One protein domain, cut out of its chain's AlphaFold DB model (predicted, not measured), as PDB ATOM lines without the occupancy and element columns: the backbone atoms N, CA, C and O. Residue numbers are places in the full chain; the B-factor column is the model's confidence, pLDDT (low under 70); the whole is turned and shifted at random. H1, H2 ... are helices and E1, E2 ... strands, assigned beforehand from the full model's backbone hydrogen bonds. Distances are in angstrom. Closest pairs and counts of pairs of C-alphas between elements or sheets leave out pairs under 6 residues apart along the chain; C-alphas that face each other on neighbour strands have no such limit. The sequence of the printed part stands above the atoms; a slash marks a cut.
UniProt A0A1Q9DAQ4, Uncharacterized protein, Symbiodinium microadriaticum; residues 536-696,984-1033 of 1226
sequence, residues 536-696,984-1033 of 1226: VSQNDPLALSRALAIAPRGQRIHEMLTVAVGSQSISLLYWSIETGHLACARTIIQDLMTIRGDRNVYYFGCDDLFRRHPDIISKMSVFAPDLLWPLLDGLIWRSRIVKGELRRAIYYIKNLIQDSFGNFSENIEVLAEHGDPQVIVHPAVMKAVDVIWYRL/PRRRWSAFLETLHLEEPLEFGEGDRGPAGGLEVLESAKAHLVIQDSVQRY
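Overview. This is residues 536 to 696 and 984 to 1033 of the 1226 residues of an uncharacterized protein of Symbiodinium microadriaticum (UniProt A0A1Q9DAQ4). Short helices H1 to H7 cluster at one end, with H4 and H7 side by side and the small strand hairpin E1 and E2 at the far side; at the other end is a strongly twisted sheet of E3, E4 and E6. H10 packs on this sheet, H8 and H9 join it to H6, and H11 is near H10. The printed part has 211 residues, in the order H1 H2 E1 E2 H3 H4 H5 H6 H7 E3 E4 H8 H9 H10 H11 E5 E6; the class is mixed, and the larger sheet, E3 E4 E6, is antiparallel. It is compact, with a radius of gyration of the C-alphas of 17.5 A and spans of 47 by 41 by 32 A.

Along the chain. H1 is residues 541 to 550, beginning at C-alpha 541 (-25.058, 15.496, -5.603), H2 556 to 561, E1 563 to 565, E2 568 to 570, H3 572 to 578, H4 582 to 593 (16.2 A), H5 606 to 612, H6 616 to 623 and H7 625 to 634 (15.1 A). E3 is 636 to 643 (18.8 A) and bends by 67 degrees at residue 640; E4 is 646 to 651, H8 654 to 657, H9 667 to 673 and H10 683 to 696 (19.4 A). H11 is 985 to 993, E5 1002 to 1004 and E6 1014 to 1019, ending at C-alpha 1019 (-54.711, -1.444, -12.805).

Arrangement. H4, the hub, touches H1, H3, H5 and H7. Its closest C-alphas to H7 are Met 593 and Gly 634, 4.9 A, at a shallow tilt of 18 degrees, the same way. H3 and H4 form a helical hairpin. H2 and H3 touch, closest at C-alphas 561 and 572, 5.9 A. H6 and H9 touch, closest at C-alphas 618 and 670, 6.1 A. H8 and H10 touch, closest at C-alphas 657 and 688, 6.3 A. H10 is on the sheet, two layers, a helix with a sheet. H10 and H11 are close but not clearly touching. In hairpin E1 and E2, N 565 and O 568 are 2.8 A apart; in E3 and E4, N 639 and O 648, 2.8 A; in E4 and E6, N 649 and O 1016, 2.8 A. E5 pairs with no named strand. Every O i to N i+4 pair is within hydrogen-bond range in H2, H3, H4, H5, H6, H9 and H10; H1 has 5 of 6, H7 4 of 6, H11 4 of 5, and H8 is too short.

Size, cuts and confidence. The C-alphas of Gly 566 and Gly 644 are the two farthest apart, 56.1 A. Residues 697 to 983 are not printed, and C-alphas 696 and 984 are 11.0 A apart across the cut. The link from H4 to H5 is long. Mean pLDDT of the printed part is 92.4, and no printed residue is under 70.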
ATOM      1  N   VAL A 536     -19.710  17.818  -9.919       91.06
ATOM      2  CA  VAL A 536     -19.427  16.526 -10.559       91.06
ATOM      3  C   VAL A 536     -18.024  16.020 -10.225       91.06
ATOM      4  O   VAL A 536     -17.893  14.865  -9.831       91.06
ATOM      5  N   SER A 537     -16.974  16.843 -10.314       88.94
ATOM      6  CA  SER A 537     -15.601  16.413  -9.999       88.94
ATOM      7  C   SER A 537     -15.374  16.125  -8.507       88.94
ATOM      8  O   SER A 537     -14.466  15.370  -8.169       88.94
ATOM      9  N   GLN A 538     -16.216  16.668  -7.624       89.94
ATOM     10  CA  GLN A 538     -16.241  16.365  -6.187       89.94
ATOM     11  C   GLN A 538     -17.193  15.209  -5.817       89.94
ATOM     12  O   GLN A 538     -17.194  14.776  -4.667       89.94
ATOM     13  N   ASN A 539     -17.979  14.697  -6.775       93.19
ATOM     14  CA  ASN A 539     -19.046  13.709  -6.573       93.19
ATOM     15  C   ASN A 539     -20.084  14.128  -5.498       93.19
ATOM     16  O   ASN A 539     -20.612  13.279  -4.778       93.19
ATOM     17  N   ASP A 540     -20.373  15.433  -5.381       93.88
ATOM     18  CA  ASP A 540     -21.383  15.975  -4.458       93.88
ATOM     19  C   ASP A 540     -22.732  16.209  -5.182       93.88
ATOM     20  O   ASP A 540     -22.894  17.209  -5.898       93.88
ATOM     21  N   PRO A 541     -23.744  15.339  -4.982       93.25
ATOM     22  CA  PRO A 541     -25.058  15.496  -5.603       93.25
ATOM     23  C   PRO A 541     -25.866  16.678  -5.038       93.25
ATOM     24  O   PRO A 541     -26.772  17.174  -5.713       93.25
ATOM     25  N   LEU A 542     -25.560  17.168  -3.830       91.56
ATOM     26  CA  LEU A 542     -26.237  18.317  -3.221       91.56
ATOM     27  C   LEU A 542     -25.692  19.631  -3.784       91.56
ATOM     28  O   LEU A 542     -26.483  20.491  -4.174       91.56
ATOM     29  N   ALA A 543     -24.368  19.779  -3.894       89.81
ATOM     30  CA  ALA A 543     -23.768  20.908  -4.608       89.81
ATOM     31  C   ALA A 543     -24.217  20.941  -6.077       89.81
ATOM     32  O   ALA A 543     -24.549  22.009  -6.590       89.81
ATOM     33  N   LEU A 544     -24.319  19.773  -6.723       92.88
ATOM     34  CA  LEU A 544     -24.804  19.643  -8.097       92.88
ATOM     35  C   LEU A 544     -26.263  20.102  -8.231       92.88
ATOM     36  O   LEU A 544     -26.582  20.907  -9.105       92.88
ATOM     37  N   SER A 545     -27.133  19.664  -7.318       91.44
ATOM     38  CA  SER A 545     -28.543  20.077  -7.288       91.44
ATOM     39  C   SER A 545     -28.705  21.592  -7.095       91.44
ATOM     40  O   SER A 545     -29.563  22.200  -7.734       91.44
ATOM     41  N   ARG A 546     -27.861  22.219  -6.258       89.31
ATOM     42  CA  ARG A 546     -27.833  23.684  -6.068       89.31
ATOM     43  C   ARG A 546     -27.305  24.416  -7.301       89.31
ATOM     44  O   ARG A 546     -27.889  25.420  -7.692       89.31
ATOM     45  N   ALA A 547     -26.246  23.914  -7.939       89.19
ATOM     46  CA  ALA A 547     -25.709  24.493  -9.170       89.19
ATOM     47  C   ALA A 547     -26.769  24.506 -10.286       89.19
ATOM     48  O   ALA A 547     -27.023  25.546 -10.889       89.19
ATOM     49  N   LEU A 548     -27.458  23.380 -10.490       90.25
ATOM     50  CA  LEU A 548     -28.521  23.252 -11.489       90.25
ATOM     51  C   LEU A 548     -29.771  24.086 -11.162       90.25
ATOM     52  O   LEU A 548     -30.524  24.423 -12.074       90.25
ATOM     53  N   ALA A 549     -30.017  24.435  -9.894       88.06
ATOM     54  CA  ALA A 549     -31.107  25.338  -9.512       88.06
ATOM     55  C   ALA A 549     -30.893  26.783 -10.002       88.06
ATOM     56  O   ALA A 549     -31.873  27.487 -10.225       88.06
ATOM     57  N   ILE A 550     -29.639  27.201 -10.214       88.25
ATOM     58  CA  ILE A 550     -29.281  28.530 -10.739       88.25
ATOM     59  C   ILE A 550     -29.398  28.573 -12.276       88.25
ATOM     60  O   ILE A 550     -29.634  29.641 -12.841       88.25
ATOM     61  N   ALA A 551     -29.261  27.427 -12.951       88.12
ATOM     62  CA  ALA A 551     -29.323  27.324 -14.409       88.12
ATOM     63  C   ALA A 551     -30.690  27.776 -14.969       88.12
ATOM     64  O   ALA A 551     -31.736  27.354 -14.450       88.12
ATOM     65  N   PRO A 552     -30.726  28.584 -16.049       90.12
ATOM     66  CA  PRO A 552     -31.973  28.969 -16.698       90.12
ATOM     67  C   PRO A 552     -32.647  27.726 -17.281       90.12
ATOM     68  O   PRO A 552     -32.016  26.883 -17.926       90.12
ATOM     69  N   ARG A 553     -33.948  27.571 -17.040       89.44
ATOM     70  CA  ARG A 553     -34.659  26.302 -17.285       89.44
ATOM     71  C   ARG A 553     -34.653  25.833 -18.741       89.44
ATOM     72  O   ARG A 553     -34.647  24.625 -18.963       89.44
ATOM     73  N   GLY A 554     -34.573  26.751 -19.707       87.00
ATOM     74  CA  GLY A 554     -34.391  26.416 -21.123       87.00
ATOM     75  C   GLY A 554     -33.024  25.802 -21.462       87.00
ATOM     76  O   GLY A 554     -32.924  25.072 -22.442       87.00
ATOM     77  N   GLN A 555     -31.986  26.048 -20.654       88.88
ATOM     78  CA  GLN A 555     -30.615  25.571 -20.894       88.88
ATOM     79  C   GLN A 555     -30.146  24.524 -19.867       88.88
ATOM     80  O   GLN A 555     -29.170  23.829 -20.125       88.88
ATOM     81  N   ARG A 556     -30.860  24.322 -18.750       91.00
ATOM     82  CA  ARG A 556     -30.530  23.332 -17.696       91.00
ATOM     83  C   ARG A 556     -30.243  21.917 -18.230       91.00
ATOM     84  O   ARG A 556     -29.340  21.250 -17.737       91.00
ATOM     85  N   ILE A 557     -30.990  21.458 -19.240       90.44
ATOM     86  CA  ILE A 557     -30.758  20.157 -19.904       90.44
ATOM     87  C   ILE A 557     -29.435  20.173 -20.687       90.44
ATOM     88  O   ILE A 557     -28.658  19.221 -20.610       90.44
ATOM     89  N   HIS A 558     -29.145  21.273 -21.387       88.75
ATOM     90  CA  HIS A 558     -27.888  21.467 -22.106       88.75
ATOM     91  C   HIS A 558     -26.691  21.505 -21.144       88.75
ATOM     92  O   HIS A 558     -25.745  20.760 -21.362       88.75
ATOM     93  N   GLU A 559     -26.757  22.260 -20.041       86.69
ATOM     94  CA  GLU A 559     -25.682  22.327 -19.031       86.69
ATOM     95  C   GLU A 559     -25.333  20.959 -18.413       86.69
ATOM     96  O   GLU A 559     -24.175  20.707 -18.084       86.69
ATOM     97  N   MET A 560     -26.309  20.051 -18.275       87.94
ATOM     98  CA  MET A 560     -26.068  18.680 -17.796       87.94
ATOM     99  C   MET A 560     -25.431  17.764 -18.850       87.94
ATOM    100  O   MET A 560     -24.631  16.890 -18.510       87.94
ATOM    101  N   LEU A 561     -25.787  17.930 -20.126       88.31
ATOM    102  CA  LEU A 561     -25.335  17.060 -21.221       88.31
ATOM    103  C   LEU A 561     -24.104  17.595 -21.965       88.31
ATOM    104  O   LEU A 561     -23.463  16.848 -22.701       88.31
ATOM    105  N   THR A 562     -23.790  18.884 -21.828       87.50
ATOM    106  CA  THR A 562     -22.776  19.602 -22.609       87.50
ATOM    107  C   THR A 562     -22.187  20.763 -21.801       87.50
ATOM    108  O   THR A 562     -22.810  21.807 -21.636       87.50
ATOM    109  N   VAL A 563     -20.927  20.629 -21.381       83.00
ATOM    110  CA  VAL A 563     -20.064  21.781 -21.074       83.00
ATOM    111  C   VAL A 563     -19.179  22.017 -22.292       83.00
ATOM    112  O   VAL A 563     -18.311  21.197 -22.602       83.00
ATOM    113  N   ALA A 564     -19.435  23.115 -23.004       79.75
ATOM    114  CA  ALA A 564     -18.704  23.518 -24.201       79.75
ATOM    115  C   ALA A 564     -17.747  24.682 -23.913       79.75
ATOM    116  O   ALA A 564     -18.094  25.621 -23.199       79.75
ATOM    117  N   VAL A 565     -16.551  24.630 -24.500       72.00
ATOM    118  CA  VAL A 565     -15.560  25.709 -24.483       72.00
ATOM    119  C   VAL A 565     -14.897  25.792 -25.858       72.00
ATOM    120  O   VAL A 565     -14.174  24.884 -26.279       72.00
ATOM    121  N   GLY A 566     -15.144  26.891 -26.573       73.62
ATOM    122  CA  GLY A 566     -14.755  27.018 -27.979       73.62
ATOM    123  C   GLY A 566     -15.417  25.931 -28.833       73.62
ATOM    124  O   GLY A 566     -16.621  25.715 -28.740       73.62
ATOM    125  N   SER A 567     -14.627  25.225 -29.646       72.12
ATOM    126  CA  SER A 567     -15.098  24.111 -30.483       72.12
ATOM    127  C   SER A 567     -15.176  22.756 -29.764       72.12
ATOM    128  O   SER A 567     -15.570  21.767 -30.380       72.12
ATOM    129  N   GLN A 568     -14.774  22.672 -28.492       80.56
ATOM    130  CA  GLN A 568     -14.724  21.418 -27.734       80.56
ATOM    131  C   GLN A 568     -15.877  21.324 -26.736       80.56
ATOM    132  O   GLN A 568     -16.260  22.321 -26.130       80.56
ATOM    133  N   SER A 569     -16.409  20.118 -26.523       85.44
ATOM    134  CA  SER A 569     -17.416  19.868 -25.486       85.44
ATOM    135  C   SER A 569     -17.227  18.523 -24.790       85.44
ATOM    136  O   SER A 569     -16.804  17.546 -25.407       85.44
ATOM    137  N   ILE A 570     -17.568  18.475 -23.501       87.81
ATOM    138  CA  ILE A 570     -17.623  17.253 -22.691       87.81
ATOM    139  C   ILE A 570     -19.040  17.088 -22.133       87.81
ATOM    140  O   ILE A 570     -19.673  18.060 -21.721       87.81
ATOM    141  N   SER A 571     -19.529  15.848 -22.100       90.88
ATOM    142  CA  SER A 571     -20.752  15.487 -21.377       90.88
ATOM    143  C   SER A 571     -20.431  15.179 -19.923       90.88
ATOM    144  O   SER A 571     -19.596  14.316 -19.638       90.88
ATOM    145  N   LEU A 572     -21.115  15.858 -19.000       91.31
ATOM    146  CA  LEU A 572     -20.937  15.627 -17.567       91.31
ATOM    147  C   LEU A 572     -21.471  14.260 -17.138       91.31
ATOM    148  O   LEU A 572     -20.926  13.671 -16.207       91.31
ATOM    149  N   LEU A 573     -22.483  13.725 -17.828       92.69
ATOM    150  CA  LEU A 573     -22.994  12.380 -17.565       92.69
ATOM    151  C   LEU A 573     -21.962  11.309 -17.943       92.69
ATOM    152  O   LEU A 573     -21.661  10.447 -17.121       92.69
ATOM    153  N   TYR A 574     -21.373  11.391 -19.144       92.00
ATOM    154  CA  TYR A 574     -20.318  10.455 -19.555       92.00
ATOM    155  C   TYR A 574     -19.070  10.604 -18.686       92.00
ATOM    156  O   TYR A 574     -18.549   9.593 -18.229       92.00
ATOM    157  N   TRP A 575     -18.661  11.834 -18.354       90.44
ATOM    158  CA  TRP A 575     -17.569  12.065 -17.405       90.44
ATOM    159  C   TRP A 575     -17.857  11.423 -16.040       90.44
ATOM    160  O   TRP A 575     -17.019  10.691 -15.530       90.44
ATOM    161  N   SER A 576     -19.062  11.609 -15.486       92.44
ATOM    162  CA  SER A 576     -19.448  11.029 -14.187       92.44
ATOM    163  C   SER A 576     -19.460   9.498 -14.189       92.44
ATOM    164  O   SER A 576     -19.157   8.887 -13.169       92.44
ATOM    165  N   ILE A 577     -19.813   8.862 -15.310       93.12
ATOM    166  CA  ILE A 577     -19.768   7.399 -15.453       93.12
ATOM    167  C   ILE A 577     -18.310   6.931 -15.589       93.12
ATOM    168  O   ILE A 577     -17.885   6.032 -14.869       93.12
ATOM    169  N   GLU A 578     -17.521   7.579 -16.449       90.56
ATOM    170  CA  GLU A 578     -16.129   7.208 -16.745       90.56
ATOM    171  C   GLU A 578     -15.160   7.483 -15.574       90.56
ATOM    172  O   GLU A 578     -14.155   6.784 -15.447       90.56
ATOM    173  N   THR A 579     -15.466   8.427 -14.671       88.94
ATOM    174  CA  THR A 579     -14.735   8.617 -13.398       88.94
ATOM    175  C   THR A 579     -15.318   7.832 -12.215       88.94
ATOM    176  O   THR A 579     -14.764   7.894 -11.119       88.94
ATOM    177  N   GLY A 580     -16.428   7.104 -12.389       91.25
ATOM    178  CA  GLY A 580     -17.088   6.362 -11.307       91.25
ATOM    179  C   GLY A 580     -17.820   7.237 -10.276       91.25
ATOM    180  O   GLY A 580     -18.116   6.787  -9.169       91.25
ATOM    181  N   HIS A 581     -18.143   8.488 -10.613       94.38
ATOM    182  CA  HIS A 581     -18.899   9.427  -9.775       94.38
ATOM    183  C   HIS A 581     -20.413   9.147  -9.869       94.38
ATOM    184  O   HIS A 581     -21.226   9.976 -10.290       94.38
ATOM    185  N   LEU A 582     -20.793   7.920  -9.489       94.44
ATOM    186  CA  LEU A 582     -22.129   7.361  -9.724       94.44
ATOM    187  C   LEU A 582     -23.250   8.092  -8.966       94.44
ATOM    188  O   LEU A 582     -24.403   8.039  -9.392       94.44
ATOM    189  N   ALA A 583     -22.935   8.797  -7.872       94.56
ATOM    190  CA  ALA A 583     -23.916   9.594  -7.136       94.56
ATOM    191  C   ALA A 583     -24.345  10.822  -7.953       94.56
ATOM    192  O   ALA A 583     -25.539  11.012  -8.186       94.56
ATOM    193  N   CYS A 584     -23.385  11.590  -8.482       94.81
ATOM    194  CA  CYS A 584     -23.677  12.669  -9.426       94.81
ATOM    195  C   CYS A 584     -24.341  12.152 -10.709       94.81
ATOM    196  O   CYS A 584     -25.336  12.732 -11.136       94.81
ATOM    197  N   ALA A 585     -23.873  11.036 -11.284       95.75
ATOM    198  CA  ALA A 585     -24.504  10.439 -12.468       95.75
ATOM    199  C   ALA A 585     -25.986  10.084 -12.225       95.75
ATOM    200  O   ALA A 585     -26.843  10.408 -13.048       95.75
ATOM    201  N   ARG A 586     -26.313   9.490 -11.065       96.12
ATOM    202  CA  ARG A 586     -27.698   9.199 -10.658       96.12
ATOM    203  C   ARG A 586     -28.536  10.473 -10.533       96.12
ATOM    204  O   ARG A 586     -29.657  10.488 -11.032       96.12
ATOM    205  N   THR A 587     -28.001  11.532  -9.925       95.12
ATOM    206  CA  THR A 587     -28.690  12.829  -9.825       95.12
ATOM    207  C   THR A 587     -28.926  13.465 -11.197       95.12
ATOM    208  O   THR A 587     -30.028  13.945 -11.437       95.12
ATOM    209  N   ILE A 588     -27.960  13.409 -12.124       95.50
ATOM    210  CA  ILE A 588     -28.125  13.910 -13.504       95.50
ATOM    211  C   ILE A 588     -29.245  13.152 -14.228       95.50
ATOM    212  O   ILE A 588     -30.130  13.775 -14.809       95.50
ATOM    213  N   ILE A 589     -29.251  11.815 -14.161       96.00
ATOM    214  CA  ILE A 589     -30.296  10.985 -14.782       96.00
ATOM    215  C   ILE A 589     -31.669  11.308 -14.181       96.00
ATOM    216  O   ILE A 589     -32.623  11.542 -14.920       96.00
ATOM    217  N   GLN A 590     -31.773  11.383 -12.852       94.69
ATOM    218  CA  GLN A 590     -33.023  11.736 -12.175       94.69
ATOM    219  C   GLN A 590     -33.510  13.142 -12.552       94.69
ATOM    220  O   GLN A 590     -34.710  13.332 -12.737       94.69
ATOM    221  N   ASP A 591     -32.615  14.118 -12.717       93.94
ATOM    222  CA  ASP A 591     -32.986  15.480 -13.108       93.94
ATOM    223  C   ASP A 591     -33.436  15.578 -14.575       93.94
ATOM    224  O   ASP A 591     -34.445  16.224 -14.854       93.94
ATOM    225  N   LEU A 592     -32.741  14.891 -15.492       94.69
ATOM    226  CA  LEU A 592     -33.092  14.804 -16.916       94.69
ATOM    227  C   LEU A 592     -34.437  14.104 -17.147       94.69
ATOM    228  O   LEU A 592     -35.218  14.539 -17.996       94.69
ATOM    229  N   MET A 593     -34.711  13.027 -16.404       95.06
ATOM    230  CA  MET A 593     -35.959  12.265 -16.515       95.06
ATOM    231  C   MET A 593     -37.127  12.887 -15.725       95.06
ATOM    232  O   MET A 593     -38.274  12.478 -15.896       95.06
ATOM    233  N   THR A 594     -36.879  13.881 -14.865       93.88
ATOM    234  CA  THR A 594     -37.954  14.575 -14.144       93.88
ATOM    235  C   THR A 594     -38.692  15.519 -15.088       93.88
ATOM    236  O   THR A 594     -38.157  16.544 -15.505       93.88
ATOM    237  N   ILE A 595     -39.958  15.211 -15.378       94.88
ATOM    238  CA  ILE A 595     -40.835  16.076 -16.175       94.88
ATOM    239  C   ILE A 595     -41.184  17.330 -15.361       94.88
ATOM    240  O   ILE A 595     -41.803  17.240 -14.294       94.88
ATOM    241  N   ARG A 596     -40.821  18.510 -15.879       93.88
ATOM    242  CA  ARG A 596     -41.092  19.809 -15.237       93.88
ATOM    243  C   ARG A 596     -42.018  20.654 -16.091       93.88
ATOM    244  O   ARG A 596     -41.789  20.794 -17.285       93.88
ATOM    245  N   GLY A 597     -43.067  21.196 -15.481       92.06
ATOM    246  CA  GLY A 597     -44.117  21.940 -16.171       92.06
ATOM    247  C   GLY A 597     -44.242  23.375 -15.690       92.06
ATOM    248  O   GLY A 597     -44.431  23.618 -14.498       92.06
ATOM    249  N   ASP A 598     -44.212  24.304 -16.635       89.62
ATOM    250  CA  ASP A 598     -44.792  25.634 -16.478       89.62
ATOM    251  C   ASP A 598     -46.263  25.644 -16.908       89.62
ATOM    252  O   ASP A 598     -46.796  24.669 -17.431       89.62
ATOM    253  N   ARG A 599     -46.903  26.814 -16.802       85.69
ATOM    254  CA  ARG A 599     -48.194  27.096 -17.444       85.69
ATOM    255  C   ARG A 599     -48.188  26.939 -18.979       85.69
ATOM    256  O   ARG A 599     -49.258  26.753 -19.549       85.69
ATOM    257  N   ASN A 600     -47.025  27.047 -19.633       85.56
ATOM    258  CA  ASN A 600     -46.924  27.127 -21.098       85.56
ATOM    259  C   ASN A 600     -46.216  25.925 -21.754       85.56
ATOM    260  O   ASN A 600     -46.516  25.615 -22.902       85.56
ATOM    261  N   VAL A 601     -45.238  25.308 -21.080       89.75
ATOM    262  CA  VAL A 601     -44.296  24.338 -21.675       89.75
ATOM    263  C   VAL A 601     -43.927  23.261 -20.651       89.75
ATOM    264  O   VAL A 601     -43.758  23.560 -19.466       89.75
ATOM    265  N   TYR A 602     -43.756  22.025 -21.127       92.75
ATOM    266  CA  TYR A 602     -43.135  20.931 -20.381       92.75
ATOM    267  C   TYR A 602     -41.701  20.683 -20.857       92.75
ATOM    268  O   TYR A 602     -41.447  20.572 -22.054       92.75
ATOM    269  N   TYR A 603     -40.783  20.542 -19.904       92.94
ATOM    270  CA  TYR A 603     -39.375  20.221 -20.115       92.94
ATOM    271  C   TYR A 603     -39.114  18.774 -19.669       92.94
ATOM    272  O   TYR A 603     -39.470  18.394 -18.549       92.94
ATOM    273  N   PHE A 604     -38.505  17.972 -20.544       94.69
ATOM    274  CA  PHE A 604     -38.192  16.558 -20.314       94.69
ATOM    275  C   PHE A 604     -36.974  16.165 -21.162       94.69
ATOM    276  O   PHE A 604     -37.048  16.172 -22.387       94.69
ATOM    277  N   GLY A 605     -35.847  15.840 -20.523       93.00
ATOM    278  CA  GLY A 605     -34.544  15.692 -21.188       93.00
ATOM    279  C   GLY A 605     -34.291  14.341 -21.863       93.00
ATOM    280  O   GLY A 605     -33.137  14.019 -22.132       93.00
ATOM    281  N   CYS A 606     -35.325  13.525 -22.101       93.38
ATOM    282  CA  CYS A 606     -35.175  12.177 -22.659       93.38
ATOM    283  C   CYS A 606     -34.657  12.191 -24.104       93.38
ATOM    284  O   CYS A 606     -33.609  11.607 -24.382       93.38
ATOM    285  N   ASP A 607     -35.333  12.895 -25.014       92.56
ATOM    286  CA  ASP A 607     -34.919  12.940 -26.423       92.56
ATOM    287  C   ASP A 607     -33.550  13.624 -26.596       92.56
ATOM    288  O   ASP A 607     -32.775  13.217 -27.457       92.56
ATOM    289  N   ASP A 608     -33.199  14.601 -25.754       92.56
ATOM    290  CA  ASP A 608     -31.876  15.243 -25.778       92.56
ATOM    291  C   ASP A 608     -30.763  14.324 -25.250       92.56
ATOM    292  O   ASP A 608     -29.673  14.293 -25.827       92.56
ATOM    293  N   LEU A 609     -31.040  13.536 -24.201       94.50
ATOM    294  CA  LEU A 609     -30.123  12.519 -23.682       94.50
ATOM    295  C   LEU A 609     -29.782  11.497 -24.772       94.50
ATOM    296  O   LEU A 609     -28.608  11.334 -25.102       94.50
ATOM    297  N   PHE A 610     -30.790  10.859 -25.373       93.56
ATOM    298  CA  PHE A 610     -30.563   9.845 -26.408       93.56
ATOM    299  C   PHE A 610     -30.012  10.439 -27.716       93.56
ATOM    300  O   PHE A 610     -29.189   9.797 -28.363       93.56
ATOM    301  N   ARG A 611     -30.357  11.686 -28.083       92.06
ATOM    302  CA  ARG A 611     -29.748  12.374 -29.241       92.06
ATOM    303  C   ARG A 611     -28.262  12.678 -29.025       92.06
ATOM    304  O   ARG A 611     -27.488  12.617 -29.976       92.06
ATOM    305  N   ARG A 612     -27.843  13.017 -27.799       91.88
ATOM    306  CA  ARG A 612     -26.425  13.271 -27.477       91.88
ATOM    307  C   ARG A 612     -25.624  11.982 -27.266       91.88
ATOM    308  O   ARG A 612     -24.410  11.994 -27.504       91.88
ATOM    309  N   HIS A 613     -26.302  10.931 -26.805       93.44
ATOM    310  CA  HIS A 613     -25.752   9.671 -26.308       93.44
ATOM    311  C   HIS A 613     -26.641   8.475 -26.706       93.44
ATOM    312  O   HIS A 613     -27.350   7.934 -25.856       93.44
ATOM    313  N   PRO A 614     -26.628   8.028 -27.974       92.81
ATOM    314  CA  PRO A 614     -27.390   6.847 -28.385       92.81
ATOM    315  C   PRO A 614     -26.861   5.567 -27.714       92.81
ATOM    316  O   PRO A 614     -27.641   4.682 -27.378       92.81
ATOM    317  N   ASP A 615     -25.553   5.513 -27.428       93.81
ATOM    318  CA  ASP A 615     -24.841   4.413 -26.764       93.81
ATOM    319  C   ASP A 615     -24.983   4.401 -25.224       93.81
ATOM    320  O   ASP A 615     -24.358   3.576 -24.553       93.81
ATOM    321  N   ILE A 616     -25.817   5.283 -24.649       94.88
ATOM    322  CA  ILE A 616     -25.972   5.475 -23.195       94.88
ATOM    323  C   ILE A 616     -26.254   4.165 -22.447       94.88
ATOM    324  O   ILE A 616     -25.601   3.882 -21.442       94.88
ATOM    325  N   ILE A 617     -27.166   3.328 -22.956       94.56
ATOM    326  CA  ILE A 617     -27.519   2.052 -22.315       94.56
ATOM    327  C   ILE A 617     -26.352   1.063 -22.389       94.56
ATOM    328  O   ILE A 617     -26.068   0.404 -21.395       94.56
ATOM    329  N   SER A 618     -25.616   1.011 -23.506       93.88
ATOM    330  CA  SER A 618     -24.433   0.148 -23.650       93.88
ATOM    331  C   SER A 618     -23.333   0.529 -22.657       93.88
ATOM    332  O   SER A 618     -22.854  -0.318 -21.897       93.88
ATOM    333  N   LYS A 619     -23.012   1.827 -22.544       93.31
ATOM    334  CA  LYS A 619     -22.064   2.306 -21.528       93.31
ATOM    335  C   LYS A 619     -22.529   2.014 -20.105       93.31
ATOM    336  O   LYS A 619     -21.716   1.601 -19.282       93.31
ATOM    337  N   MET A 620     -23.807   2.202 -19.792       94.75
ATOM    338  CA  MET A 620     -24.325   1.936 -18.446       94.75
ATOM    339  C   MET A 620     -24.301   0.439 -18.108       94.75
ATOM    340  O   MET A 620     -23.845   0.091 -17.024       94.75
ATOM    341  N   SER A 621     -24.665  -0.444 -19.041       92.44
ATOM    342  CA  SER A 621     -24.557  -1.905 -18.889       92.44
ATOM    343  C   SER A 621     -23.126  -2.394 -18.613       92.44
ATOM    344  O   SER A 621     -22.954  -3.416 -17.949       92.44
ATOM    345  N   VAL A 622     -22.100  -1.683 -19.098       92.25
ATOM    346  CA  VAL A 622     -20.680  -2.033 -18.891       92.25
ATOM    347  C   VAL A 622     -20.077  -1.374 -17.644       92.25
ATOM    348  O   VAL A 622     -19.367  -2.037 -16.891       92.25
ATOM    349  N   PHE A 623     -20.329  -0.081 -17.419       93.44
ATOM    350  CA  PHE A 623     -19.641   0.706 -16.384       93.44
ATOM    351  C   PHE A 623     -20.464   0.948 -15.109       93.44
ATOM    352  O   PHE A 623     -19.877   1.192 -14.055       93.44
ATOM    353  N   ALA A 624     -21.801   0.938 -15.181       94.00
ATOM    354  CA  ALA A 624     -22.670   1.389 -14.087       94.00
ATOM    355  C   ALA A 624     -24.119   0.835 -14.173       94.00
ATOM    356  O   ALA A 624     -25.065   1.621 -14.314       94.00
ATOM    357  N   PRO A 625     -24.335  -0.494 -14.068       93.31
ATOM    358  CA  PRO A 625     -25.660  -1.107 -14.245       93.31
ATOM    359  C   PRO A 625     -26.703  -0.599 -13.232       93.31
ATOM    360  O   PRO A 625     -27.868  -0.418 -13.584       93.31
ATOM    361  N   ASP A 626     -26.277  -0.223 -12.019       93.38
ATOM    362  CA  ASP A 626     -27.094   0.425 -10.975       93.38
ATOM    363  C   ASP A 626     -27.787   1.733 -11.409       93.38
ATOM    364  O   ASP A 626     -28.636   2.270 -10.683       93.38
ATOM    365  N   LEU A 627     -27.398   2.309 -12.549       95.25
ATOM    366  CA  LEU A 627     -28.005   3.510 -13.118       95.25
ATOM    367  C   LEU A 627     -29.077   3.199 -14.179       95.25
ATOM    368  O   LEU A 627     -29.885   4.080 -14.480       95.25
ATOM    369  N   LEU A 628     -29.142   1.965 -14.701       95.62
ATOM    370  CA  LEU A 628     -30.167   1.543 -15.666       95.62
ATOM    371  C   LEU A 628     -31.573   1.623 -15.058       95.62
ATOM    372  O   LEU A 628     -32.489   2.115 -15.707       95.62
ATOM    373  N   TRP A 629     -31.742   1.206 -13.799       95.31
ATOM    374  CA  TRP A 629     -33.030   1.293 -13.097       95.31
ATOM    375  C   TRP A 629     -33.544   2.743 -12.981       95.31
ATOM    376  O   TRP A 629     -34.631   3.009 -13.490       95.31
ATOM    377  N   PRO A 630     -32.780   3.711 -12.422       95.75
ATOM    378  CA  PRO A 630     -33.163   5.127 -12.418       95.75
ATOM    379  C   PRO A 630     -33.484   5.723 -13.797       95.75
ATOM    380  O   PRO A 630     -34.382   6.557 -13.895       95.75
ATOM    381  N   LEU A 631     -32.775   5.307 -14.855       96.44
ATOM    382  CA  LEU A 631     -33.065   5.739 -16.226       96.44
ATOM    383  C   LEU A 631     -34.409   5.180 -16.710       96.44
ATOM    384  O   LEU A 631     -35.256   5.932 -17.186       96.44
ATOM    385  N   LEU A 632     -34.617   3.870 -16.571       96.44
ATOM    386  CA  LEU A 632     -35.797   3.178 -17.082       96.44
ATOM    387  C   LEU A 632     -37.078   3.529 -16.309       96.44
ATOM    388  O   LEU A 632     -38.132   3.644 -16.938       96.44
ATOM    389  N   ASP A 633     -37.014   3.734 -14.989       95.38
ATOM    390  CA  ASP A 633     -38.140   4.257 -14.192       95.38
ATOM    391  C   ASP A 633     -38.536   5.666 -14.662       95.38
ATOM    392  O   ASP A 633     -39.722   5.985 -14.768       95.38
ATOM    393  N   GLY A 634     -37.540   6.483 -15.027       94.75
ATOM    394  CA  GLY A 634     -37.718   7.808 -15.618       94.75
ATOM    395  C   GLY A 634     -38.491   7.821 -16.942       94.75
ATOM    396  O   GLY A 634     -39.099   8.830 -17.291       94.75
ATOM    397  N   LEU A 635     -38.555   6.686 -17.648       96.56
ATOM    398  CA  LEU A 635     -39.362   6.524 -18.859       96.56
ATOM    399  C   LEU A 635     -40.847   6.219 -18.571       96.56
ATOM    400  O   LEU A 635     -41.595   5.954 -19.516       96.56
ATOM    401  N   ILE A 636     -41.306   6.221 -17.310       96.06
ATOM    402  CA  ILE A 636     -42.695   5.879 -16.956       96.06
ATOM    403  C   ILE A 636     -43.371   6.959 -16.104       96.06
ATOM    404  O   ILE A 636     -43.272   6.969 -14.874       96.06
ATOM    405  N   TRP A 637     -44.221   7.772 -16.733       96.25
ATOM    406  CA  TRP A 637     -45.191   8.581 -15.994       96.25
ATOM    407  C   TRP A 637     -46.453   7.769 -15.665       96.25
ATOM    408  O   TRP A 637     -46.922   6.954 -16.463       96.25
ATOM    409  N   ARG A 638     -47.048   7.987 -14.485       95.19
ATOM    410  CA  ARG A 638     -48.288   7.309 -14.065       95.19
ATOM    411  C   ARG A 638     -49.242   8.283 -13.368       95.19
ATOM    412  O   ARG A 638     -48.978   8.708 -12.243       95.19
ATOM    413  N   SER A 639     -50.402   8.553 -13.969       94.00
ATOM    414  CA  SER A 639     -51.430   9.454 -13.431       94.00
ATOM    415  C   SER A 639     -51.906   9.027 -12.049       94.00
ATOM    416  O   SER A 639     -52.213   7.851 -11.827       94.00
ATOM    417  N   ARG A 640     -52.004   9.977 -11.116       92.56
ATOM    418  CA  ARG A 640     -52.575   9.762  -9.775       92.56
ATOM    419  C   ARG A 640     -54.095   9.528  -9.809       92.56
ATOM    420  O   ARG A 640     -54.651   9.006  -8.848       92.56
ATOM    421  N   ILE A 641     -54.768   9.910 -10.897       90.88
ATOM    422  CA  ILE A 641     -56.220   9.779 -11.045       90.88
ATOM    423  C   ILE A 641     -56.567   8.345 -11.468       90.88
ATOM    424  O   ILE A 641     -56.064   7.835 -12.468       90.88
ATOM    425  N   VAL A 642     -57.466   7.715 -10.710       92.44
ATOM    426  CA  VAL A 642     -58.010   6.380 -10.991       92.44
ATOM    427  C   VAL A 642     -59.458   6.532 -11.458       92.44
ATOM    428  O   VAL A 642     -60.299   7.027 -10.708       92.44
ATOM    429  N   LYS A 643     -59.764   6.095 -12.683       93.50
ATOM    430  CA  LYS A 643     -61.122   6.024 -13.242       93.50
ATOM    431  C   LYS A 643     -61.490   4.538 -13.403       93.50
ATOM    432  O   LYS A 643     -60.971   3.867 -14.286       93.50
ATOM    433  N   GLY A 644     -62.361   4.016 -12.531       89.50
ATOM    434  CA  GLY A 644     -62.872   2.633 -12.609       89.50
ATOM    435  C   GLY A 644     -61.818   1.538 -12.382       89.50
ATOM    436  O   GLY A 644     -61.633   0.684 -13.238       89.50
ATOM    437  N   GLU A 645     -61.084   1.598 -11.264       92.88
ATOM    438  CA  GLU A 645     -59.886   0.782 -10.944       92.88
ATOM    439  C   GLU A 645     -58.698   0.882 -11.924       92.88
ATOM    440  O   GLU A 645     -57.601   0.424 -11.592       92.88
ATOM    441  N   LEU A 646     -58.866   1.522 -13.083       94.50
ATOM    442  CA  LEU A 646     -57.807   1.789 -14.049       94.50
ATOM    443  C   LEU A 646     -57.209   3.188 -13.860       94.50
ATOM    444  O   LEU A 646     -57.882   4.130 -13.441       94.50
ATOM    445  N   ARG A 647     -55.929   3.335 -14.202       94.19
ATOM    446  CA  ARG A 647     -55.195   4.607 -14.233       94.19
ATOM    447  C   ARG A 647     -54.468   4.771 -15.563       94.19
ATOM    448  O   ARG A 647     -53.999   3.787 -16.131       94.19
ATOM    449  N   ARG A 648     -54.329   6.014 -16.024       94.50
ATOM    450  CA  ARG A 648     -53.486   6.364 -17.177       94.50
ATOM    451  C   ARG A 648     -52.007   6.240 -16.797       94.50
ATOM    452  O   ARG A 648     -51.590   6.798 -15.782       94.50
ATOM    453  N   ALA A 649     -51.221   5.549 -17.610       95.50
ATOM    454  CA  ALA A 649     -49.763   5.570 -17.593       95.50
ATOM    455  C   ALA A 649     -49.246   5.951 -18.985       95.50
ATOM    456  O   ALA A 649     -49.887   5.638 -19.987       95.50
ATOM    457  N   ILE A 650     -48.100   6.624 -19.042       96.81
ATOM    458  CA  ILE A 650     -47.421   6.995 -20.285       96.81
ATOM    459  C   ILE A 650     -46.010   6.417 -20.238       96.81
ATOM    460  O   ILE A 650     -45.274   6.617 -19.272       96.81
ATOM    461  N   TYR A 651     -45.663   5.683 -21.290       97.31
ATOM    462  CA  TYR A 651     -44.399   4.975 -21.441       97.31
ATOM    463  C   TYR A 651     -43.553   5.640 -22.528       97.31
ATOM    464  O   TYR A 651     -43.861   5.483 -23.707       97.31
ATOM    465  N   TYR A 652     -42.499   6.363 -22.148       96.94
ATOM    466  CA  TYR A 652     -41.592   7.096 -23.041       96.94
ATOM    467  C   TYR A 652     -40.590   6.156 -23.724       96.94
ATOM    468  O   TYR A 652     -39.397   6.144 -23.436       96.94
ATOM    469  N   ILE A 653     -41.117   5.310 -24.608       96.69
ATOM    470  CA  ILE A 653     -40.397   4.201 -25.249       96.69
ATOM    471  C   ILE A 653     -39.873   4.529 -26.651       96.69
ATOM    472  O   ILE A 653     -39.238   3.664 -27.247       96.69
ATOM    473  N   LYS A 654     -40.084   5.748 -27.173       96.25
ATOM    474  CA  LYS A 654     -39.594   6.185 -28.497       96.25
ATOM    475  C   LYS A 654     -38.134   5.789 -28.734       96.25
ATOM    476  O   LYS A 654     -37.876   4.984 -29.620       96.25
ATOM    477  N   ASN A 655     -37.219   6.231 -27.872       94.62
ATOM    478  CA  ASN A 655     -35.773   6.011 -28.031       94.62
ATOM    479  C   ASN A 655     -35.319   4.559 -27.729       94.62
ATOM    480  O   ASN A 655     -34.198   4.163 -28.060       94.62
ATOM    481  N   LEU A 656     -36.204   3.736 -27.143       95.19
ATOM    482  CA  LEU A 656     -36.020   2.282 -27.030       95.19
ATOM    483  C   LEU A 656     -36.512   1.531 -28.278       95.19
ATOM    484  O   LEU A 656     -36.011   0.454 -28.558       95.19
ATOM    485  N   ILE A 657     -37.497   2.053 -29.015       95.62
ATOM    486  CA  ILE A 657     -38.045   1.406 -30.221       95.62
ATOM    487  C   ILE A 657     -37.268   1.835 -31.470       95.62
ATOM    488  O   ILE A 657     -36.897   0.984 -32.279       95.62
ATOM    489  N   GLN A 658     -37.029   3.140 -31.621       94.38
ATOM    490  CA  GLN A 658     -36.343   3.731 -32.765       94.38
ATOM    491  C   GLN A 658     -35.083   4.491 -32.341       94.38
ATOM    492  O   GLN A 658     -35.039   5.107 -31.278       94.38
ATOM    493  N   ASP A 659     -34.071   4.458 -33.198       92.31
ATOM    494  CA  ASP A 659     -32.934   5.379 -33.151       92.31
ATOM    495  C   ASP A 659     -33.319   6.755 -33.752       92.31
ATOM    496  O   ASP A 659     -34.340   6.903 -34.428       92.31
ATOM    497  N   SER A 660     -32.474   7.760 -33.524       88.31
ATOM    498  CA  SER A 660     -32.486   9.099 -34.120       88.31
ATOM    499  C   SER A 660     -32.755   9.147 -35.636       88.31
ATOM    500  O   SER A 660     -33.412  10.078 -36.099       88.31
ATOM    501  N   PHE A 661     -32.320   8.144 -36.410       89.88
ATOM    502  CA  PHE A 661     -32.585   8.041 -37.852       89.88
ATOM    503  C   PHE A 661     -33.878   7.277 -38.211       89.88
ATOM    504  O   PHE A 661     -34.110   6.969 -39.382       89.88
ATOM    505  N   GLY A 662     -34.712   6.913 -37.230       89.69
ATOM    506  CA  GLY A 662     -35.946   6.144 -37.429       89.69
ATOM    507  C   GLY A 662     -35.732   4.658 -37.754       89.69
ATOM    508  O   GLY A 662     -36.680   3.969 -38.132       89.69
ATOM    509  N   ASN A 663     -34.505   4.139 -37.626       93.19
ATOM    510  CA  ASN A 663     -34.215   2.701 -37.704       93.19
ATOM    511  C   ASN A 663     -34.588   1.998 -36.383       93.19
ATOM    512  O   ASN A 663     -34.892   2.665 -35.397       93.19
ATOM    513  N   PHE A 664     -34.564   0.662 -36.350       93.94
ATOM    514  CA  PHE A 664     -34.689  -0.108 -35.104       93.94
ATOM    515  C   PHE A 664     -33.558   0.259 -34.126       93.94
ATOM    516  O   PHE A 664     -32.417   0.430 -34.552       93.94
ATOM    517  N   SER A 665     -33.879   0.410 -32.840       93.00
ATOM    518  CA  SER A 665     -32.922   0.846 -31.815       93.00
ATOM    519  C   SER A 665     -32.097  -0.323 -31.264       93.00
ATOM    520  O   SER A 665     -32.643  -1.245 -30.653       93.00
ATOM    521  N   GLU A 666     -30.771  -0.238 -31.401       92.88
ATOM    522  CA  GLU A 666     -29.785  -1.190 -30.851       92.88
ATOM    523  C   GLU A 666     -29.917  -1.350 -29.319       92.88
ATOM    524  O   GLU A 666     -29.591  -2.391 -28.755       92.88
ATOM    525  N   ASN A 667     -30.509  -0.360 -28.637       93.81
ATOM    526  CA  ASN A 667     -30.803  -0.382 -27.202       93.81
ATOM    527  C   ASN A 667     -31.566  -1.635 -26.727       93.81
ATOM    528  O   ASN A 667     -31.341  -2.091 -25.607       93.81
ATOM    529  N   ILE A 668     -32.463  -2.209 -27.540       93.44
ATOM    530  CA  ILE A 668     -33.190  -3.441 -27.174       93.44
ATOM    531  C   ILE A 668     -32.291  -4.684 -27.272       93.44
ATOM    532  O   ILE A 668     -32.436  -5.606 -26.468       93.44
ATOM    533  N   GLU A 669     -31.358  -4.699 -28.220       93.94
ATOM    534  CA  GLU A 669     -30.388  -5.779 -28.413       93.94
ATOM    535  C   GLU A 669     -29.329  -5.757 -27.304       93.94
ATOM    536  O   GLU A 669     -29.149  -6.756 -26.613       93.94
ATOM    537  N   VAL A 670     -28.766  -4.582 -27.007       94.62
ATOM    538  CA  VAL A 670     -27.846  -4.344 -25.878       94.62
ATOM    539  C   VAL A 670     -28.451  -4.773 -24.532       94.62
ATOM    540  O   VAL A 670     -27.762  -5.367 -23.701       94.62
ATOM    541  N   LEU A 671     -29.745  -4.519 -24.298       94.81
ATOM    542  CA  LEU A 671     -30.439  -4.980 -23.084       94.81
ATOM    543  C   LEU A 671     -30.637  -6.504 -23.037       94.81
ATOM    544  O   LEU A 671     -30.760  -7.058 -21.944       94.81
ATOM    545  N   ALA A 672     -30.668  -7.188 -24.184       93.94
ATOM    546  CA  ALA A 672     -30.671  -8.647 -24.238       93.94
ATOM    547  C   ALA A 672     -29.256  -9.227 -24.058       93.94
ATOM    548  O   ALA A 672     -29.095 -10.197 -23.320       93.94
ATOM    549  N   GLU A 673     -28.228  -8.613 -24.655       93.25
ATOM    550  CA  GLU A 673     -26.825  -9.018 -24.479       93.25
ATOM    551  C   GLU A 673     -26.325  -8.839 -23.037       93.25
ATOM    552  O   GLU A 673     -25.547  -9.659 -22.552       93.25
ATOM    553  N   HIS A 674     -26.806  -7.814 -22.319       94.12
ATOM    554  CA  HIS A 674     -26.441  -7.561 -20.918       94.12
ATOM    555  C   HIS A 674     -26.814  -8.715 -19.963       94.12
ATOM    556  O   HIS A 674     -26.205  -8.864 -18.905       94.12
ATOM    557  N   GLY A 675     -27.785  -9.562 -20.325       92.44
ATOM    558  CA  GLY A 675     -28.074 -10.813 -19.613       92.44
ATOM    559  C   GLY A 675     -28.927 -10.701 -18.338       92.44
ATOM    560  O   GLY A 675     -29.330 -11.737 -17.807       92.44
ATOM    561  N   ASP A 676     -29.226  -9.494 -17.843       94.12
ATOM    562  CA  ASP A 676     -29.918  -9.292 -16.560       94.12
ATOM    563  C   ASP A 676     -31.443  -9.595 -16.641       94.12
ATOM    564  O   ASP A 676     -32.194  -8.879 -17.321       94.12
ATOM    565  N   PRO A 677     -31.948 -10.620 -15.917       93.19
ATOM    566  CA  PRO A 677     -33.366 -10.982 -15.910       93.19
ATOM    567  C   PRO A 677     -34.268  -9.985 -15.159       93.19
ATOM    568  O   PRO A 677     -35.482 -10.023 -15.350       93.19
ATOM    569  N   GLN A 678     -33.728  -9.103 -14.315       92.06
ATOM    570  CA  GLN A 678     -34.490  -8.075 -13.602       92.06
ATOM    571  C   GLN A 678     -34.687  -6.827 -14.470       92.06
ATOM    572  O   GLN A 678     -35.808  -6.325 -14.576       92.06
ATOM    573  N   VAL A 679     -33.636  -6.366 -15.158       94.25
ATOM    574  CA  VAL A 679     -33.709  -5.194 -16.055       94.25
ATOM    575  C   VAL A 679     -34.654  -5.455 -17.236       94.25
ATOM    576  O   VAL A 679     -35.493  -4.611 -17.550       94.25
ATOM    577  N   ILE A 680     -34.622  -6.649 -17.839       95.25
ATOM    578  CA  ILE A 680     -35.522  -7.013 -18.955       95.25
ATOM    579  C   ILE A 680     -37.007  -7.151 -18.535       95.25
ATOM    580  O   ILE A 680     -37.912  -7.139 -19.376       95.25
ATOM    581  N   VAL A 681     -37.279  -7.276 -17.229       93.75
ATOM    582  CA  VAL A 681     -38.631  -7.305 -16.634       93.75
ATOM    583  C   VAL A 681     -39.111  -5.900 -16.239       93.75
ATOM    584  O   VAL A 681     -40.293  -5.719 -15.936       93.75
ATOM    585  N   HIS A 682     -38.252  -4.877 -16.322       95.56
ATOM    586  CA  HIS A 682     -38.646  -3.501 -16.050       95.56
ATOM    587  C   HIS A 682     -39.825  -3.073 -16.952       95.56
ATOM    588  O   HIS A 682     -39.766  -3.281 -18.171       95.56
ATOM    589  N   PRO A 683     -40.901  -2.449 -16.420       95.25
ATOM    590  CA  PRO A 683     -42.120  -2.235 -17.195       95.25
ATOM    591  C   PRO A 683     -41.922  -1.441 -18.493       95.25
ATOM    592  O   PRO A 683     -42.573  -1.767 -19.476       95.25
ATOM    593  N   ALA A 684     -41.013  -0.459 -18.541       95.69
ATOM    594  CA  ALA A 684     -40.715   0.282 -19.776       95.69
ATOM    595  C   ALA A 684     -40.181  -0.632 -20.896       95.69
ATOM    596  O   ALA A 684     -40.707  -0.624 -22.010       95.69
ATOM    597  N   VAL A 685     -39.202  -1.485 -20.569       96.38
ATOM    598  CA  VAL A 685     -38.599  -2.451 -21.499       96.38
ATOM    599  C   VAL A 685     -39.630  -3.499 -21.914       96.38
ATOM    600  O   VAL A 685     -39.786  -3.770 -23.104       96.38
ATOM    601  N   MET A 686     -40.424  -4.019 -20.964       95.25
ATOM    602  CA  MET A 686     -41.512  -4.949 -21.286       95.25
ATOM    603  C   MET A 686     -42.524  -4.347 -22.267       95.25
ATOM    604  O   MET A 686     -42.930  -5.049 -23.189       95.25
ATOM    605  N   LYS A 687     -42.944  -3.081 -22.101       95.94
ATOM    606  CA  LYS A 687     -43.896  -2.447 -23.034       95.94
ATOM    607  C   LYS A 687     -43.274  -2.263 -24.418       95.94
ATOM    608  O   LYS A 687     -43.947  -2.581 -25.389       95.94
ATOM    609  N   ALA A 688     -42.017  -1.820 -24.522       96.31
ATOM    610  CA  ALA A 688     -41.329  -1.694 -25.810       96.31
ATOM    611  C   ALA A 688     -41.261  -3.045 -26.552       96.31
ATOM    612  O   ALA A 688     -41.761  -3.168 -27.672       96.31
ATOM    613  N   VAL A 689     -40.745  -4.084 -25.885       96.44
ATOM    614  CA  VAL A 689     -40.618  -5.442 -26.440       96.44
ATOM    615  C   VAL A 689     -41.984  -6.045 -26.787       96.44
ATOM    616  O   VAL A 689     -42.158  -6.561 -27.890       96.44
ATOM    617  N   ASP A 690     -42.977  -5.960 -25.895       95.94
ATOM    618  CA  ASP A 690     -44.304  -6.531 -26.147       95.94
ATOM    619  C   ASP A 690     -45.056  -5.773 -27.266       95.94
ATOM    620  O   ASP A 690     -45.754  -6.406 -28.056       95.94
ATOM    621  N   VAL A 691     -44.893  -4.449 -27.409       96.06
ATOM    622  CA  VAL A 691     -45.518  -3.664 -28.498       96.06
ATOM    623  C   VAL A 691     -44.975  -4.069 -29.869       96.06
ATOM    624  O   VAL A 691     -45.772  -4.348 -30.773       96.06
ATOM    625  N   ILE A 692     -43.649  -4.156 -30.026       96.00
ATOM    626  CA  ILE A 692     -43.026  -4.611 -31.280       96.00
ATOM    627  C   ILE A 692     -43.378  -6.089 -31.525       96.00
ATOM    628  O   ILE A 692     -43.734  -6.467 -32.646       96.00
ATOM    629  N   TRP A 693     -43.371  -6.929 -30.481       95.81
ATOM    630  CA  TRP A 693     -43.776  -8.330 -30.590       95.81
ATOM    631  C   TRP A 693     -45.202  -8.466 -31.138       95.81
ATOM    632  O   TRP A 693     -45.384  -9.030 -32.216       95.81
ATOM    633  N   TYR A 694     -46.216  -7.927 -30.453       95.19
ATOM    634  CA  TYR A 694     -47.617  -8.161 -30.815       95.19
ATOM    635  C   TYR A 694     -48.041  -7.482 -32.124       95.19
ATOM    636  O   TYR A 694     -48.777  -8.094 -32.898       95.19
ATOM    637  N   ARG A 695     -47.585  -6.250 -32.408       95.19
ATOM    638  CA  ARG A 695     -47.976  -5.534 -33.641       95.19
ATOM    639  C   ARG A 695     -47.206  -5.995 -34.883       95.19
ATOM    640  O   ARG A 695     -47.743  -5.918 -35.990       95.19
ATOM    641  N   LEU A 696     -45.956  -6.444 -34.731       93.44
ATOM    642  CA  LEU A 696     -45.029  -6.561 -35.857       93.44
ATOM    643  C   LEU A 696     -44.418  -7.962 -36.017       93.44
ATOM    644  O   LEU A 696     -44.591  -8.572 -37.078       93.44
ATOM    645  N   PRO A 984     -39.023  -5.463 -43.695       94.25
ATOM    646  CA  PRO A 984     -38.870  -4.437 -44.721       94.25
ATOM    647  C   PRO A 984     -39.076  -3.035 -44.137       94.25
ATOM    648  O   PRO A 984     -40.113  -2.789 -43.519       94.25
ATOM    649  N   ARG A 985     -38.164  -2.090 -44.420       93.88
ATOM    650  CA  ARG A 985     -38.233  -0.696 -43.924       93.88
ATOM    651  C   ARG A 985     -39.605  -0.029 -44.118       93.88
ATOM    652  O   ARG A 985     -40.056   0.683 -43.236       93.88
ATOM    653  N   ARG A 986     -40.323  -0.335 -45.210       96.06
ATOM    654  CA  ARG A 986     -41.702   0.151 -45.468       96.06
ATOM    655  C   ARG A 986     -42.762  -0.350 -44.476       96.06
ATOM    656  O   ARG A 986     -43.795   0.285 -44.324       96.06
ATOM    657  N   ARG A 987     -42.563  -1.523 -43.864       95.69
ATOM    658  CA  ARG A 987     -43.440  -2.051 -42.806       95.69
ATOM    659  C   ARG A 987     -43.020  -1.521 -41.434       95.69
ATOM    660  O   ARG A 987     -43.877  -1.380 -40.574       95.69
ATOM    661  N   TRP A 988     -41.732  -1.232 -41.254       95.88
ATOM    662  CA  TRP A 988     -41.207  -0.568 -40.062       95.88
ATOM    663  C   TRP A 988     -41.699   0.884 -39.960       95.88
ATOM    664  O   TRP A 988     -42.318   1.222 -38.958       95.88
ATOM    665  N   SER A 989     -41.561   1.701 -41.014       95.31
ATOM    666  CA  SER A 989     -42.065   3.087 -41.023       95.31
ATOM    667  C   SER A 989     -43.576   3.149 -40.776       95.31
ATOM    668  O   SER A 989     -44.010   3.806 -39.839       95.31
ATOM    669  N   ALA A 990     -44.362   2.340 -41.494       96.06
ATOM    670  CA  ALA A 990     -45.807   2.239 -41.281       96.06
ATOM    671  C   ALA A 990     -46.187   1.749 -39.866       96.06
ATOM    672  O   ALA A 990     -47.268   2.054 -39.371       96.06
ATOM    673  N   PHE A 991     -45.322   0.984 -39.191       96.19
ATOM    674  CA  PHE A 991     -45.520   0.603 -37.792       96.19
ATOM    675  C   PHE A 991     -45.255   1.783 -36.845       96.19
ATOM    676  O   PHE A 991     -46.089   2.018 -35.970       96.19
ATOM    677  N   LEU A 992     -44.176   2.545 -37.052       95.81
ATOM    678  CA  LEU A 992     -43.879   3.766 -36.290       95.81
ATOM    679  C   LEU A 992     -44.980   4.825 -36.463       95.81
ATOM    680  O   LEU A 992     -45.455   5.375 -35.472       95.81
ATOM    681  N   GLU A 993     -45.471   5.018 -37.691       95.50
ATOM    682  CA  GLU A 993     -46.642   5.852 -38.000       95.50
ATOM    683  C   GLU A 993     -47.857   5.436 -37.141       95.50
ATOM    684  O   GLU A 993     -48.472   6.281 -36.498       95.50
ATOM    685  N   THR A 994     -48.153   4.131 -37.007       96.06
ATOM    686  CA  THR A 994     -49.274   3.645 -36.162       96.06
ATOM    687  C   THR A 994     -49.066   3.786 -34.648       96.06
ATOM    688  O   THR A 994     -49.965   3.429 -33.876       96.06
ATOM    689  N   LEU A 995     -47.886   4.216 -34.189       95.12
ATOM    690  CA  LEU A 995     -47.611   4.474 -32.774       95.12
ATOM    691  C   LEU A 995     -47.790   5.948 -32.389       95.12
ATOM    692  O   LEU A 995     -47.883   6.212 -31.195       95.12
ATOM    693  N   HIS A 996     -47.867   6.871 -33.358       95.19
ATOM    694  CA  HIS A 996     -48.049   8.312 -33.120       95.19
ATOM    695  C   HIS A 996     -47.012   8.918 -32.142       95.19
ATOM    696  O   HIS A 996     -47.313   9.840 -31.392       95.19
ATOM    697  N   LEU A 997     -45.770   8.407 -32.150       93.94
ATOM    698  CA  LEU A 997     -44.732   8.752 -31.160       93.94
ATOM    699  C   LEU A 997     -44.313  10.230 -31.157       93.94
ATOM    700  O   LEU A 997     -43.744  10.682 -30.168       93.94
ATOM    701  N   GLU A 998     -44.572  10.981 -32.226       93.75
ATOM    702  CA  GLU A 998     -44.266  12.418 -32.296       93.75
ATOM    703  C   GLU A 998     -45.435  13.308 -31.822       93.75
ATOM    704  O   GLU A 998     -45.290  14.527 -31.744       93.75
ATOM    705  N   GLU A 999     -46.590  12.729 -31.466       94.38
ATOM    706  CA  GLU A 999     -47.729  13.480 -30.927       94.38
ATOM    707  C   GLU A 999     -47.596  13.690 -29.398       94.38
ATOM    708  O   GLU A 999     -47.251  12.758 -28.665       94.38
ATOM    709  N   PRO A1000     -47.866  14.905 -28.875       93.50
ATOM    710  CA  PRO A1000     -47.803  15.191 -27.441       93.50
ATOM    711  C   PRO A1000     -48.977  14.547 -26.689       93.50
ATOM    712  O   PRO A1000     -50.143  14.805 -26.999       93.50
ATOM    713  N   LEU A1001     -48.681  13.736 -25.669       93.62
ATOM    714  CA  LEU A1001     -49.697  12.985 -24.921       93.62
ATOM    715  C   LEU A1001     -50.259  13.765 -23.728       93.62
ATOM    716  O   LEU A1001     -49.535  14.441 -23.002       93.62
ATOM    717  N   GLU A1002     -51.561  13.629 -23.474       92.56
ATOM    718  CA  GLU A1002     -52.240  14.366 -22.403       92.56
ATOM    719  C   GLU A1002     -52.106  13.685 -21.027       92.56
ATOM    720  O   GLU A1002     -52.531  12.545 -20.820       92.56
ATOM    721  N   PHE A1003     -51.592  14.406 -20.028       92.12
ATOM    722  CA  PHE A1003     -51.606  13.968 -18.627       92.12
ATOM    723  C   PHE A1003     -53.023  14.009 -18.030       92.12
ATOM    724  O   PHE A1003     -53.387  13.186 -17.184       92.12
ATOM    725  N   GLY A1004     -53.843  14.948 -18.498       87.94
ATOM    726  CA  GLY A1004     -55.227  15.148 -18.092       87.94
ATOM    727  C   GLY A1004     -55.988  15.974 -19.125       87.94
ATOM    728  O   GLY A1004     -55.416  16.423 -20.110       87.94
ATOM    729  N   GLU A1005     -57.285  16.163 -18.899       84.25
ATOM    730  CA  GLU A1005     -58.180  16.881 -19.816       84.25
ATOM    731  C   GLU A1005     -57.704  18.337 -20.012       84.25
ATOM    732  O   GLU A1005     -57.838  19.166 -19.113       84.25
ATOM    733  N   GLY A1006     -57.116  18.628 -21.181       83.94
ATOM    734  CA  GLY A1006     -56.525  19.931 -21.522       83.94
ATOM    735  C   GLY A1006     -55.057  20.140 -21.109       83.94
ATOM    736  O   GLY A1006     -54.544  21.242 -21.280       83.94
ATOM    737  N   ASP A1007     -54.374  19.115 -20.589       91.12
ATOM    738  CA  ASP A1007     -52.991  19.189 -20.090       91.12
ATOM    739  C   ASP A1007     -52.047  18.328 -20.949       91.12
ATOM    740  O   ASP A1007     -51.877  17.131 -20.703       91.12
ATOM    741  N   ARG A1008     -51.469  18.935 -21.995       91.31
ATOM    742  CA  ARG A1008     -50.597  18.278 -22.986       91.31
ATOM    743  C   ARG A1008     -49.151  18.209 -22.505       91.31
ATOM    744  O   ARG A1008     -48.486  19.236 -22.421       91.31
ATOM    745  N   GLY A1009     -48.677  16.997 -22.231       92.94
ATOM    746  CA  GLY A1009     -47.288  16.688 -21.912       92.94
ATOM    747  C   GLY A1009     -46.391  16.536 -23.151       92.94
ATOM    748  O   GLY A1009     -46.813  16.826 -24.272       92.94
ATOM    749  N   PRO A1010     -45.140  16.077 -22.967       94.19
ATOM    750  CA  PRO A1010     -44.205  15.847 -24.064       94.19
ATOM    751  C   PRO A1010     -44.597  14.632 -24.922       94.19
ATOM    752  O   PRO A1010     -45.330  13.738 -24.484       94.19
ATOM    753  N   ALA A1011     -44.069  14.602 -26.147       94.94
ATOM    754  CA  ALA A1011     -44.166  13.478 -27.077       94.94
ATOM    755  C   ALA A1011     -43.214  12.317 -26.691       94.94
ATOM    756  O   ALA A1011     -42.634  12.292 -25.604       94.94
ATOM    757  N   GLY A1012     -43.071  11.325 -27.571       93.31
ATOM    758  CA  GLY A1012     -42.197  10.157 -27.407       93.31
ATOM    759  C   GLY A1012     -42.781   9.022 -26.559       93.31
ATOM    760  O   GLY A1012     -42.094   8.032 -26.279       93.31
ATOM    761  N   GLY A1013     -44.036   9.163 -26.130       95.31
ATOM    762  CA  GLY A1013     -44.722   8.237 -25.238       95.31
ATOM    763  C   GLY A1013     -45.731   7.311 -25.919       95.31
ATOM    764  O   GLY A1013     -46.150   7.527 -27.050       95.31
ATOM    765  N   LEU A1014     -46.179   6.302 -25.170       96.38
ATOM    766  CA  LEU A1014     -47.357   5.489 -25.466       96.38
ATOM    767  C   LEU A1014     -48.298   5.492 -24.253       96.38
ATOM    768  O   LEU A1014     -47.888   5.096 -23.158       96.38
ATOM    769  N   GLU A1015     -49.555   5.903 -24.439       95.56
ATOM    770  CA  GLU A1015     -50.578   5.826 -23.389       95.56
ATOM    771  C   GLU A1015     -51.065   4.382 -23.189       95.56
ATOM    772  O   GLU A1015     -51.412   3.680 -24.140       95.56
ATOM    773  N   VAL A1016     -51.133   3.940 -21.930       95.25
ATOM    774  CA  VAL A1016     -51.671   2.634 -21.530       95.25
ATOM    775  C   VAL A1016     -52.525   2.782 -20.269       95.25
ATOM    776  O   VAL A1016     -52.141   3.470 -19.324       95.25
ATOM    777  N   LEU A1017     -53.669   2.092 -20.215       95.06
ATOM    778  CA  LEU A1017     -54.455   1.951 -18.986       95.06
ATOM    779  C   LEU A1017     -53.936   0.767 -18.156       95.06
ATOM    780  O   LEU A1017     -53.888  -0.365 -18.635       95.06
ATOM    781  N   GLU A1018     -53.567   1.022 -16.901       93.94
ATOM    782  CA  GLU A1018     -53.071   0.012 -15.956       93.94
ATOM    783  C   GLU A1018     -54.006  -0.142 -14.752       93.94
ATOM    784  O   GLU A1018     -54.708   0.797 -14.384       93.94
ATOM    785  N   SER A1019     -53.990  -1.297 -14.076       94.06
ATOM    786  CA  SER A1019     -54.711  -1.444 -12.805       94.06
ATOM    787  C   SER A1019     -54.038  -0.631 -11.699       94.06
ATOM    788  O   SER A1019     -52.846  -0.787 -11.431       94.06
ATOM    789  N   ALA A1020     -54.818   0.180 -10.983       90.19
ATOM    790  CA  ALA A1020     -54.342   0.970  -9.851       90.19
ATOM    791  C   ALA A1020     -53.804   0.122  -8.682       90.19
ATOM    792  O   ALA A1020     -53.036   0.627  -7.865       90.19
ATOM    793  N   LYS A1021     -54.160  -1.169  -8.622       91.31
ATOM    794  CA  LYS A1021     -53.667  -2.124  -7.616       91.31
ATOM    795  C   LYS A1021     -52.241  -2.620  -7.894       91.31
ATOM    796  O   LYS A1021     -51.606  -3.118  -6.973       91.31
ATOM    797  N   ALA A1022     -51.739  -2.496  -9.127       85.75
ATOM    798  CA  ALA A1022     -50.414  -2.999  -9.506       85.75
ATOM    799  C   ALA A1022     -49.265  -2.096  -9.024       85.75
ATOM    800  O   ALA A1022     -48.219  -2.590  -8.619       85.75
ATOM    801  N   HIS A1023     -49.467  -0.776  -9.048       87.12
ATOM    802  CA  HIS A1023     -48.469   0.216  -8.648       87.12
ATOM    803  C   HIS A1023     -49.150   1.330  -7.842       87.12
ATOM    804  O   HIS A1023     -49.865   2.157  -8.416       87.12
ATOM    805  N   LEU A1024     -48.921   1.378  -6.525       86.62
ATOM    806  CA  LEU A1024     -49.383   2.482  -5.676       86.62
ATOM    807  C   LEU A1024     -48.529   3.730  -5.935       86.62
ATOM    808  O   LEU A1024     -47.305   3.666  -5.904       86.62
ATOM    809  N   VAL A1025     -49.171   4.874  -6.178       87.81
ATOM    810  CA  VAL A1025     -48.496   6.162  -6.407       87.81
ATOM    811  C   VAL A1025     -49.184   7.231  -5.566       87.81
ATOM    812  O   VAL A1025     -50.369   7.514  -5.736       87.81
ATOM    813  N   ILE A1026     -48.427   7.784  -4.620       85.06
ATOM    814  CA  ILE A1026     -48.926   8.688  -3.575       85.06
ATOM    815  C   ILE A1026     -48.790  10.160  -4.006       85.06
ATOM    816  O   ILE A1026     -49.657  10.981  -3.701       85.06
ATOM    817  N   GLN A1027     -47.722  10.474  -4.741       84.38
ATOM    818  CA  GLN A1027     -47.362  11.803  -5.242       84.38
ATOM    819  C   GLN A1027     -47.454  11.831  -6.777       84.38
ATOM    820  O   GLN A1027     -47.375  10.782  -7.413       84.38
ATOM    821  N   ASP A1028     -47.653  13.007  -7.378       84.69
ATOM    822  CA  ASP A1028     -47.478  13.167  -8.831       84.69
ATOM    823  C   ASP A1028     -45.971  13.182  -9.150       84.69
ATOM    824  O   ASP A1028     -45.172  13.623  -8.326       84.69
ATOM    825  N   SER A1029     -45.589  12.680 -10.324       88.88
ATOM    826  CA  SER A1029     -44.193  12.675 -10.801       88.88
ATOM    827  C   SER A1029     -43.849  13.923 -11.618       88.88
ATOM    828  O   SER A1029     -42.673  14.228 -11.796       88.88
ATOM    829  N   VAL A1030     -44.856  14.676 -12.073       92.56
ATOM    830  CA  VAL A1030     -44.663  15.955 -12.769       92.56
ATOM    831  C   VAL A1030     -44.480  17.082 -11.752       92.56
ATOM    832  O   VAL A1030     -45.385  17.386 -10.970       92.56
ATOM    833  N   GLN A1031     -43.332  17.758 -11.801       92.19
ATOM    834  CA  GLN A1031     -43.076  18.957 -11.001       92.19
ATOM    835  C   GLN A1031     -43.673  20.178 -11.717       92.19
ATOM    836  O   GLN A1031     -43.065  20.723 -12.637       92.19
ATOM    837  N   ARG A1032     -44.888  20.592 -11.327       90.81
ATOM    838  CA  ARG A1032     -45.550  21.796 -11.865       90.81
ATOM    839  C   ARG A1032     -45.204  23.033 -11.031       90.81
ATOM    840  O   ARG A1032     -45.404  23.024  -9.816       90.81
ATOM    841  N   TYR A1033     -44.746  24.098 -11.684       90.12
ATOM    842  CA  TYR A1033     -44.352  25.359 -11.053       90.12
ATOM    843  C   TYR A1033     -45.310  26.502 -11.418       90.12
ATOM    844  O   TYR A1033     -45.827  26.588 -12.531       90.12
TER     845      TYR A1033